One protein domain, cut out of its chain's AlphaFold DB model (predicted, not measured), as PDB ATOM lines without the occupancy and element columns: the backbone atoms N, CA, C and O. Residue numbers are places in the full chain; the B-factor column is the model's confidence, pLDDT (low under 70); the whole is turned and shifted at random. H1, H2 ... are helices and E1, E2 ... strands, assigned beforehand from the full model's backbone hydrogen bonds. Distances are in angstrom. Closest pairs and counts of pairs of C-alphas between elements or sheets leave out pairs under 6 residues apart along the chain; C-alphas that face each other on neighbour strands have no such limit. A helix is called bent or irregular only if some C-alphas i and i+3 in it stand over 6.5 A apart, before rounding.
ATOM      1  N   VAL A 790     163.303 208.989 174.498       88.37
ATOM      2  CA  VAL A 790     163.554 208.821 173.057       88.37
ATOM      3  C   VAL A 790     163.154 210.116 172.348       88.37
ATOM      4  O   VAL A 790     162.140 210.715 172.704       88.37
ATOM      5  N   HIS A 791     163.949 210.597 171.389       91.44
ATOM      6  CA  HIS A 791     163.580 211.789 170.619       91.44
ATOM      7  C   HIS A 791     162.292 211.509 169.831       91.44
ATOM      8  O   HIS A 791     162.135 210.431 169.259       91.44
ATOM      9  N   GLU A 792     161.351 212.451 169.805       92.46
ATOM     10  CA  GLU A 792     159.982 212.169 169.364       92.46
ATOM     11  C   GLU A 792     159.913 211.690 167.909       92.46
ATOM     12  O   GLU A 792     159.250 210.697 167.629       92.46
ATOM     13  N   LYS A 793     160.711 212.294 167.017       91.75
ATOM     14  CA  LYS A 793     160.834 211.855 165.618       91.75
ATOM     15  C   LYS A 793     161.364 210.423 165.496       91.75
ATOM     16  O   LYS A 793     160.922 209.694 164.622       91.75
ATOM     17  N   THR A 794     162.268 209.999 166.382       92.53
ATOM     18  CA  THR A 794     162.802 208.628 166.397       92.53
ATOM     19  C   THR A 794     161.727 207.629 166.818       92.53
ATOM     20  O   THR A 794     161.644 206.548 166.244       92.53
ATOM     21  N   LEU A 795     160.862 207.994 167.771       93.83
ATOM     22  CA  LEU A 795     159.716 207.160 168.136       93.83
ATOM     23  C   LEU A 795     158.653 207.124 167.026       93.83
ATOM     24  O   LEU A 795     158.107 206.060 166.757       93.83
ATOM     25  N   GLU A 796     158.392 208.250 166.354       94.60
ATOM     26  CA  GLU A 796     157.470 208.302 165.211       94.60
ATOM     27  C   GLU A 796     157.989 207.430 164.050       94.60
ATOM     28  O   GLU A 796     157.225 206.631 163.510       94.60
ATOM     29  N   SER A 797     159.296 207.453 163.752       93.58
ATOM     30  CA  SER A 797     159.930 206.505 162.819       93.58
ATOM     31  C   SER A 797     159.772 205.045 163.259       93.58
ATOM     32  O   SER A 797     159.363 204.219 162.450       93.58
ATOM     33  N   ILE A 798     160.023 204.719 164.534       93.84
ATOM     34  CA  ILE A 798     159.861 203.355 165.076       93.84
ATOM     35  C   ILE A 798     158.410 202.862 164.952       93.84
ATOM     36  O   ILE A 798     158.183 201.681 164.686       93.84
ATOM     37  N   PHE A 799     157.419 203.741 165.117       95.08
ATOM     38  CA  PHE A 799     156.011 203.400 164.908       95.08
ATOM     39  C   PHE A 799     155.672 203.182 163.429       95.08
ATOM     40  O   PHE A 799     154.983 202.216 163.110       95.08
ATOM     41  N   VAL A 800     156.169 204.034 162.527       93.41
ATOM     42  CA  VAL A 800     155.981 203.878 161.072       93.41
ATOM     43  C   VAL A 800     156.653 202.600 160.554       93.41
ATOM     44  O   VAL A 800     156.074 201.909 159.725       93.41
ATOM     45  N   GLU A 801     157.831 202.249 161.070       92.49
ATOM     46  CA  GLU A 801     158.580 201.039 160.707       92.49
ATOM     47  C   GLU A 801     157.926 199.761 161.265       92.49
ATOM     48  O   GLU A 801     157.647 198.823 160.522       92.49
ATOM     49  N   LYS A 802     157.672 199.707 162.581       91.23
ATOM     50  CA  LYS A 802     157.338 198.455 163.295       91.23
ATOM     51  C   LYS A 802     155.838 198.274 163.576       91.23
ATOM     52  O   LYS A 802     155.415 197.197 164.005       91.23
ATOM     53  N   ALA A 803     155.020 199.304 163.361       88.41
ATOM     54  CA  ALA A 803     153.574 199.278 163.597       88.41
ATOM     55  C   ALA A 803     152.766 200.240 162.685       88.41
ATOM     56  O   ALA A 803     151.910 200.968 163.195       88.41
ATOM     57  N   PRO A 804     152.988 200.271 161.351       91.50
ATOM     58  CA  PRO A 804     152.385 201.274 160.470       91.50
ATOM     59  C   PRO A 804     150.851 201.289 160.511       91.50
ATOM     60  O   PRO A 804     150.257 202.362 160.586       91.50
ATOM     61  N   MET A 805     150.198 200.120 160.508       83.89
ATOM     62  CA  MET A 805     148.732 200.035 160.551       83.89
ATOM     63  C   MET A 805     148.175 200.518 161.889       83.89
ATOM     64  O   MET A 805     147.257 201.337 161.922       83.89
ATOM     65  N   GLU A 806     148.740 200.053 163.005       88.87
ATOM     66  CA  GLU A 806     148.309 200.471 164.338       88.87
ATOM     67  C   GLU A 806     148.555 201.967 164.562       88.87
ATOM     68  O   GLU A 806     147.697 202.654 165.117       88.87
ATOM     69  N   PHE A 807     149.676 202.492 164.059       92.04
ATOM     70  CA  PHE A 807     149.995 203.913 164.105       92.04
ATOM     71  C   PHE A 807     149.017 204.753 163.276       92.04
ATOM     72  O   PHE A 807     148.471 205.730 163.787       92.04
ATOM     73  N   GLN A 808     148.710 204.355 162.038       88.60
ATOM     74  CA  GLN A 808     147.687 205.024 161.227       88.60
ATOM     75  C   GLN A 808     146.304 204.988 161.897       88.60
ATOM     76  O   GLN A 808     145.600 205.998 161.891       88.60
ATOM     77  N   LEU A 809     145.916 203.861 162.505       84.27
ATOM     78  CA  LEU A 809     144.637 203.728 163.210       84.27
ATOM     79  C   LEU A 809     144.536 204.680 164.407       84.27
ATOM     80  O   LEU A 809     143.543 205.397 164.514       84.27
ATOM     81  N   VAL A 810     145.557 204.763 165.271       84.34
ATOM     82  CA  VAL A 810     145.521 205.719 166.394       84.34
ATOM     83  C   VAL A 810     145.621 207.174 165.927       84.34
ATOM     84  O   VAL A 810     144.950 208.037 166.491       84.34
ATOM     85  N   ARG A 811     146.396 207.470 164.873       88.15
ATOM     86  CA  ARG A 811     146.589 208.843 164.367       88.15
ATOM     87  C   ARG A 811     145.363 209.407 163.641       88.15
ATOM     88  O   ARG A 811     145.280 210.624 163.502       88.15
ATOM     89  N   LYS A 812     144.394 208.564 163.255       83.60
ATOM     90  CA  LYS A 812     143.053 208.981 162.797       83.60
ATOM     91  C   LYS A 812     142.164 209.549 163.917       83.60
ATOM     92  O   LYS A 812     141.174 210.201 163.605       83.60
ATOM     93  N   VAL A 813     142.490 209.309 165.193       79.40
ATOM     94  CA  VAL A 813     141.651 209.704 166.349       79.40
ATOM     95  C   VAL A 813     142.408 210.574 167.361       79.40
ATOM     96  O   VAL A 813     141.798 211.405 168.032       79.40
ATOM     97  N   TRP A 814     143.733 210.437 167.456       82.59
ATOM     98  CA  TRP A 814     144.581 211.226 168.350       82.59
ATOM     99  C   TRP A 814     145.738 211.886 167.601       82.59
ATOM    100  O   TRP A 814     146.476 211.249 166.848       82.59
ATOM    101  N   ASN A 815     145.955 213.175 167.868       90.38
ATOM    102  CA  ASN A 815     147.190 213.840 167.463       90.38
ATOM    103  C   ASN A 815     148.399 213.254 168.226       90.38
ATOM    104  O   ASN A 815     148.242 212.561 169.231       90.38
ATOM    105  N   TRP A 816     149.620 213.541 167.761       91.85
ATOM    106  CA  TRP A 816     150.852 212.998 168.350       91.85
ATOM    107  C   TRP A 816     150.947 213.204 169.874       91.85
ATOM    108  O   TRP A 816     151.220 212.264 170.617       91.85
ATOM    109  N   HIS A 817     150.618 214.404 170.364       86.52
ATOM    110  CA  HIS A 817     150.653 214.711 171.796       86.52
ATOM    111  C   HIS A 817     149.602 213.914 172.587       86.52
ATOM    112  O   HIS A 817     149.908 213.389 173.657       86.52
ATOM    113  N   GLN A 818     148.381 213.778 172.058       84.06
ATOM    114  CA  GLN A 818     147.310 212.970 172.654       84.06
ATOM    115  C   GLN A 818     147.663 211.474 172.684       84.06
ATOM    116  O   GLN A 818     147.400 210.817 173.693       84.06
ATOM    117  N   LEU A 819     148.291 210.953 171.624       88.61
ATOM    118  CA  LEU A 819     148.773 209.573 171.563       88.61
ATOM    119  C   LEU A 819     149.830 209.322 172.643       88.61
ATOM    120  O   LEU A 819     149.619 208.474 173.503       88.61
ATOM    121  N   ILE A 820     150.924 210.090 172.658       89.89
ATOM    122  CA  ILE A 820     152.001 209.925 173.648       89.89
ATOM    123  C   ILE A 820     151.474 210.067 175.087       89.89
ATOM    124  O   ILE A 820     151.887 209.322 175.977       89.89
ATOM    125  N   HIS A 821     150.504 210.961 175.307       78.47
ATOM    126  CA  HIS A 821     149.806 211.116 176.584       78.47
ATOM    127  C   HIS A 821     148.988 209.862 176.964       78.47
ATOM    128  O   HIS A 821     149.034 209.452 178.126       78.47
ATOM    129  N   ARG A 822     148.275 209.226 176.019       80.65
ATOM    130  CA  ARG A 822     147.536 207.964 176.247       80.65
ATOM    131  C   ARG A 822     148.437 206.740 176.414       80.65
ATOM    132  O   ARG A 822     148.089 205.871 177.195       80.65
ATOM    133  N   LEU A 823     149.610 206.704 175.783       82.68
ATOM    134  CA  LEU A 823     150.609 205.641 175.981       82.68
ATOM    135  C   LEU A 823     151.316 205.710 177.360       82.68
ATOM    136  O   LEU A 823     152.246 204.952 177.606       82.68
ATOM    137  N   GLY A 824     150.919 206.626 178.254       76.18
ATOM    138  CA  GLY A 824     151.478 206.775 179.608       76.18
ATOM    139  C   GLY A 824     152.676 207.732 179.724       76.18
ATOM    140  O   GLY A 824     153.158 207.996 180.831       76.18
ATOM    141  N   TYR A 825     153.132 208.311 178.614       85.84
ATOM    142  CA  TYR A 825     154.324 209.163 178.543       85.84
ATOM    143  C   TYR A 825     153.970 210.659 178.457       85.84
ATOM    144  O   TYR A 825     152.811 211.070 178.569       85.84
ATOM    145  N   LYS A 826     154.993 211.504 178.311       84.66
ATOM    146  CA  LYS A 826     154.881 212.941 178.049       84.66
ATOM    147  C   LYS A 826     156.037 213.396 177.158       84.66
ATOM    148  O   LYS A 826     157.166 212.943 177.331       84.66
ATOM    149  N   ILE A 827     155.748 214.314 176.238       87.51
ATOM    150  CA  ILE A 827     156.762 215.019 175.446       87.51
ATOM    151  C   ILE A 827     157.308 216.178 176.292       87.51
ATOM    152  O   ILE A 827     156.542 216.963 176.855       87.51
ATOM    153  N   HIS A 828     158.630 216.292 176.392       80.81
ATOM    154  CA  HIS A 828     159.315 217.428 177.003       80.81
ATOM    155  C   HIS A 828     160.619 217.702 176.244       80.81
ATOM    156  O   HIS A 828     161.440 216.803 176.085       80.81
ATOM    157  N   ARG A 829     160.805 218.939 175.753       83.55
ATOM    158  CA  ARG A 829     161.974 219.357 174.944       83.55
ATOM    159  C   ARG A 829     162.292 218.371 173.796       83.55
ATOM    160  O   ARG A 829     163.409 217.871 173.692       83.55
ATOM    161  N   GLY A 830     161.282 218.034 172.988       84.92
ATOM    162  CA  GLY A 830     161.396 217.106 171.847       84.92
ATOM    163  C   GLY A 830     161.600 215.626 172.206       84.92
ATOM    164  O   GLY A 830     161.778 214.806 171.312       84.92
ATOM    165  N   HIS A 831     161.584 215.256 173.492       87.64
ATOM    166  CA  HIS A 831     161.825 213.886 173.950       87.64
ATOM    167  C   HIS A 831     160.599 213.294 174.644       87.64
ATOM    168  O   HIS A 831     159.982 213.928 175.500       87.64
ATOM    169  N   VAL A 832     160.266 212.055 174.287       87.77
ATOM    170  CA  VAL A 832     159.230 211.242 174.924       87.77
ATOM    171  C   VAL A 832     159.832 210.538 176.137       87.77
ATOM    172  O   VAL A 832     160.783 209.765 176.012       87.77
ATOM    173  N   MET A 833     159.271 210.815 177.314       82.08
ATOM    174  CA  MET A 833     159.730 210.294 178.604       82.08
ATOM    175  C   MET A 833     158.547 209.966 179.536       82.08
ATOM    176  O   MET A 833     157.450 210.506 179.354       82.08
ATOM    177  N   PRO A 834     158.710 209.075 180.534       76.17
ATOM    178  CA  PRO A 834     157.667 208.779 181.515       76.17
ATOM    179  C   PRO A 834     157.194 210.043 182.247       76.17
ATOM    180  O   PRO A 834     158.012 210.828 182.725       76.17
ATOM    181  N   ARG A 835     155.872 210.232 182.400       69.70
ATOM    182  CA  ARG A 835     155.272 211.476 182.949       69.70
ATOM    183  C   ARG A 835     155.921 211.996 184.237       69.70
ATOM    184  O   ARG A 835     155.980 213.208 184.432       69.70
ATOM    185  N   ARG A 836     156.360 211.093 185.121       60.56
ATOM    186  CA  ARG A 836     156.904 211.428 186.448       60.56
ATOM    187  C   ARG A 836     158.307 212.056 186.376       60.56
ATOM    188  O   ARG A 836     158.620 212.888 187.220       60.56
ATOM    189  N   GLU A 837     159.102 211.754 185.344       60.54
ATOM    190  CA  GLU A 837     160.453 212.320 185.160       60.54
ATOM    191  C   GLU A 837     160.409 213.839 184.869       60.54
ATOM    192  O   GLU A 837     161.282 214.586 185.311       60.54
ATOM    193  N   VAL A 838     159.337 214.322 184.222       57.71
ATOM    194  CA  VAL A 838     159.154 215.742 183.847       57.71
ATOM    195  C   VAL A 838     158.947 216.665 185.058       57.71
ATOM    196  O   VAL A 838     159.180 217.863 184.952       57.71
ATOM    197  N   GLY A 839     158.503 216.142 186.206       42.95
ATOM    198  CA  GLY A 839     158.348 216.936 187.431       42.95
ATOM    199  C   GLY A 839     159.653 217.081 188.218       42.95
ATOM    200  O   GLY A 839     160.026 218.184 188.607       42.95
ATOM    201  N   VAL A 840     160.362 215.966 188.424       43.46
ATOM    202  CA  VAL A 840     161.504 215.876 189.354       43.46
ATOM    203  C   VAL A 840     162.715 216.690 188.881       43.46
ATOM    204  O   VAL A 840     163.380 217.332 189.689       43.46
ATOM    205  N   ARG A 841     162.984 216.742 187.568       41.48
ATOM    206  CA  ARG A 841     164.099 217.546 187.030       41.48
ATOM    207  C   ARG A 841     163.844 219.063 187.049       41.48
ATOM    208  O   ARG A 841     164.799 219.823 186.914       41.48
ATOM    209  N   CYS A 842     162.602 219.521 187.242       36.06
ATOM    210  CA  CYS A 842     162.284 220.953 187.313       36.06
ATOM    211  C   CYS A 842     162.573 221.588 188.681       36.06
ATOM    212  O   CYS A 842     162.814 222.790 188.720       36.06
ATOM    213  N   THR A 843     162.573 220.818 189.776       35.44
ATOM    214  CA  THR A 843     163.048 221.304 191.084       35.44
ATOM    215  C   THR A 843     164.569 221.251 191.140       35.44
ATOM    216  O   THR A 843     165.196 222.297 191.221       35.44
ATOM    217  N   ALA A 844     165.166 220.076 190.912       37.48
ATOM    218  CA  ALA A 844     166.608 219.861 191.078       37.48
ATOM    219  C   ALA A 844     167.496 220.815 190.251       37.48
ATOM    220  O   ALA A 844     168.576 221.196 190.693       37.48
ATOM    221  N   ARG A 845     167.052 221.229 189.052       37.87
ATOM    222  CA  ARG A 845     167.775 222.236 188.255       37.87
ATOM    223  C   ARG A 845     167.623 223.656 188.812       37.87
ATOM    224  O   ARG A 845     168.566 224.430 188.718       37.87
ATOM    225  N   ARG A 846     166.470 223.992 189.392       38.09
ATOM    226  CA  ARG A 846     166.224 225.309 189.989       38.09
ATOM    227  C   ARG A 846     166.990 225.476 191.297       38.09
ATOM    228  O   ARG A 846     167.626 226.502 191.482       38.09
ATOM    229  N   ASP A 847     167.020 224.428 192.117       40.19
ATOM    230  CA  ASP A 847     167.825 224.375 193.341       40.19
ATOM    231  C   ASP A 847     169.328 224.597 193.022       40.19
ATOM    232  O   ASP A 847     170.035 225.275 193.766       40.19
ATOM    233  N   ALA A 848     169.808 224.096 191.873       41.43
ATOM    234  CA  ALA A 848     171.176 224.299 191.379       41.43
ATOM    235  C   ALA A 848     171.435 225.689 190.746       41.43
ATOM    236  O   ALA A 848     172.533 226.228 190.872       41.43
ATOM    237  N   GLU A 849     170.452 226.282 190.061       45.38
ATOM    238  CA  GLU A 849     170.563 227.626 189.462       45.38
ATOM    239  C   GLU A 849     170.430 228.748 190.520       45.38
ATOM    240  O   GLU A 849     171.092 229.780 190.413       45.38
TER     241      GLU A 849
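AT A GLANCE: This is residues 790 to 849 of the 976 residues of the protein "Terminal uridylyltransferase 1" of Trypanosoma brucei brucei (UniProt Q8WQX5). A small antiparallel hairpin, E1 and E2, stands in the middle, with three short helices, H1, H2 and H3, in a loose U on one side of it: H1 leads away from the hairpin, H2 makes the far turn and H3 comes back to E1. On the other side H4 leads off as an arm, of which residues 839 to 849 stick out free and make much of the length. The printed part has 60 residues with four named helices and two named strands, in the order H1 H2 H3 E1 E2 H4, and its class is mostly helix. The whole is loose, with a radius of gyration of the C-alphas of 13.9 A and spans of 45 by 19 by 13 A.

IN THESE COORDINATES: Start at the hairpin: E1 holds residues 825 to 828 and measures 9.8 A, and E2 holds residues 831 to 834 and measures 10.0 A. Then find C-alpha 792 at (159.982, 212.169, 169.364), where H1 begins; it runs 15.2 A to residue 802. H2 holds residues 804 to 811, 10.3 A, and H3 residues 816 to 822, 9.9 A. H4, residues 837 to 849, is 18.8 A long and ends at C-alpha 849, at (170.563, 227.626, 189.462). H4 is neither bent nor irregular, but only just: C-alphas 838 and 841 are 6.2 A apart.

HOW THE PARTS SIT: In the hairpin of E1 and E2, look for N 826 and O 833 at 2.8 A and N 828 and O 831 at 2.9 A, both within hydrogen-bond range; the strands' directions stand at 140 degrees. Residues 790 to 791 form a short antiparallel pairing with residues 831 to 832 of E2. The closest C-alphas of H1 and E2 are those of Glu 792 and His 831, 5.2 A apart. Those of H3 and E1 are Ile 820 and Lys 826, at 6.1 A. H1 and H2 are close but not clearly touching, Phe 799 to Phe 807 at 6.1 A between C-alphas, and run opposite ways at a steep tilt of 49 degrees. H2 and H3 are also close but not clearly touching, with the C-alphas of Val 810 and Leu 819 at 7.2 A, and stand about perpendicular at 86 degrees. H1 and H3 are near each other, with 5 pairs of C-alphas within 10 A. H4 is apart from H1, H2 and H3; its closest C-alpha to E1 is that of Val 838, 7.1 A from that of His 828. In H1, H2 and H3 every O i to N i+4 pair is within hydrogen-bond range; in H4, 5 of 9 are.

THE WHOLE: The two C-alphas farthest apart, those of Met 805 and Glu 849, are 45.5 A from each other. Without residues 839 to 849 the body spans 30 by 20 by 13 A. The printed part has no cut, and its five links between named elements are tight. Look at the B-factor column: the mean pLDDT of the printed part is 77.0, but residues 835 to 849 are under 70, and H4 has a mean of 43.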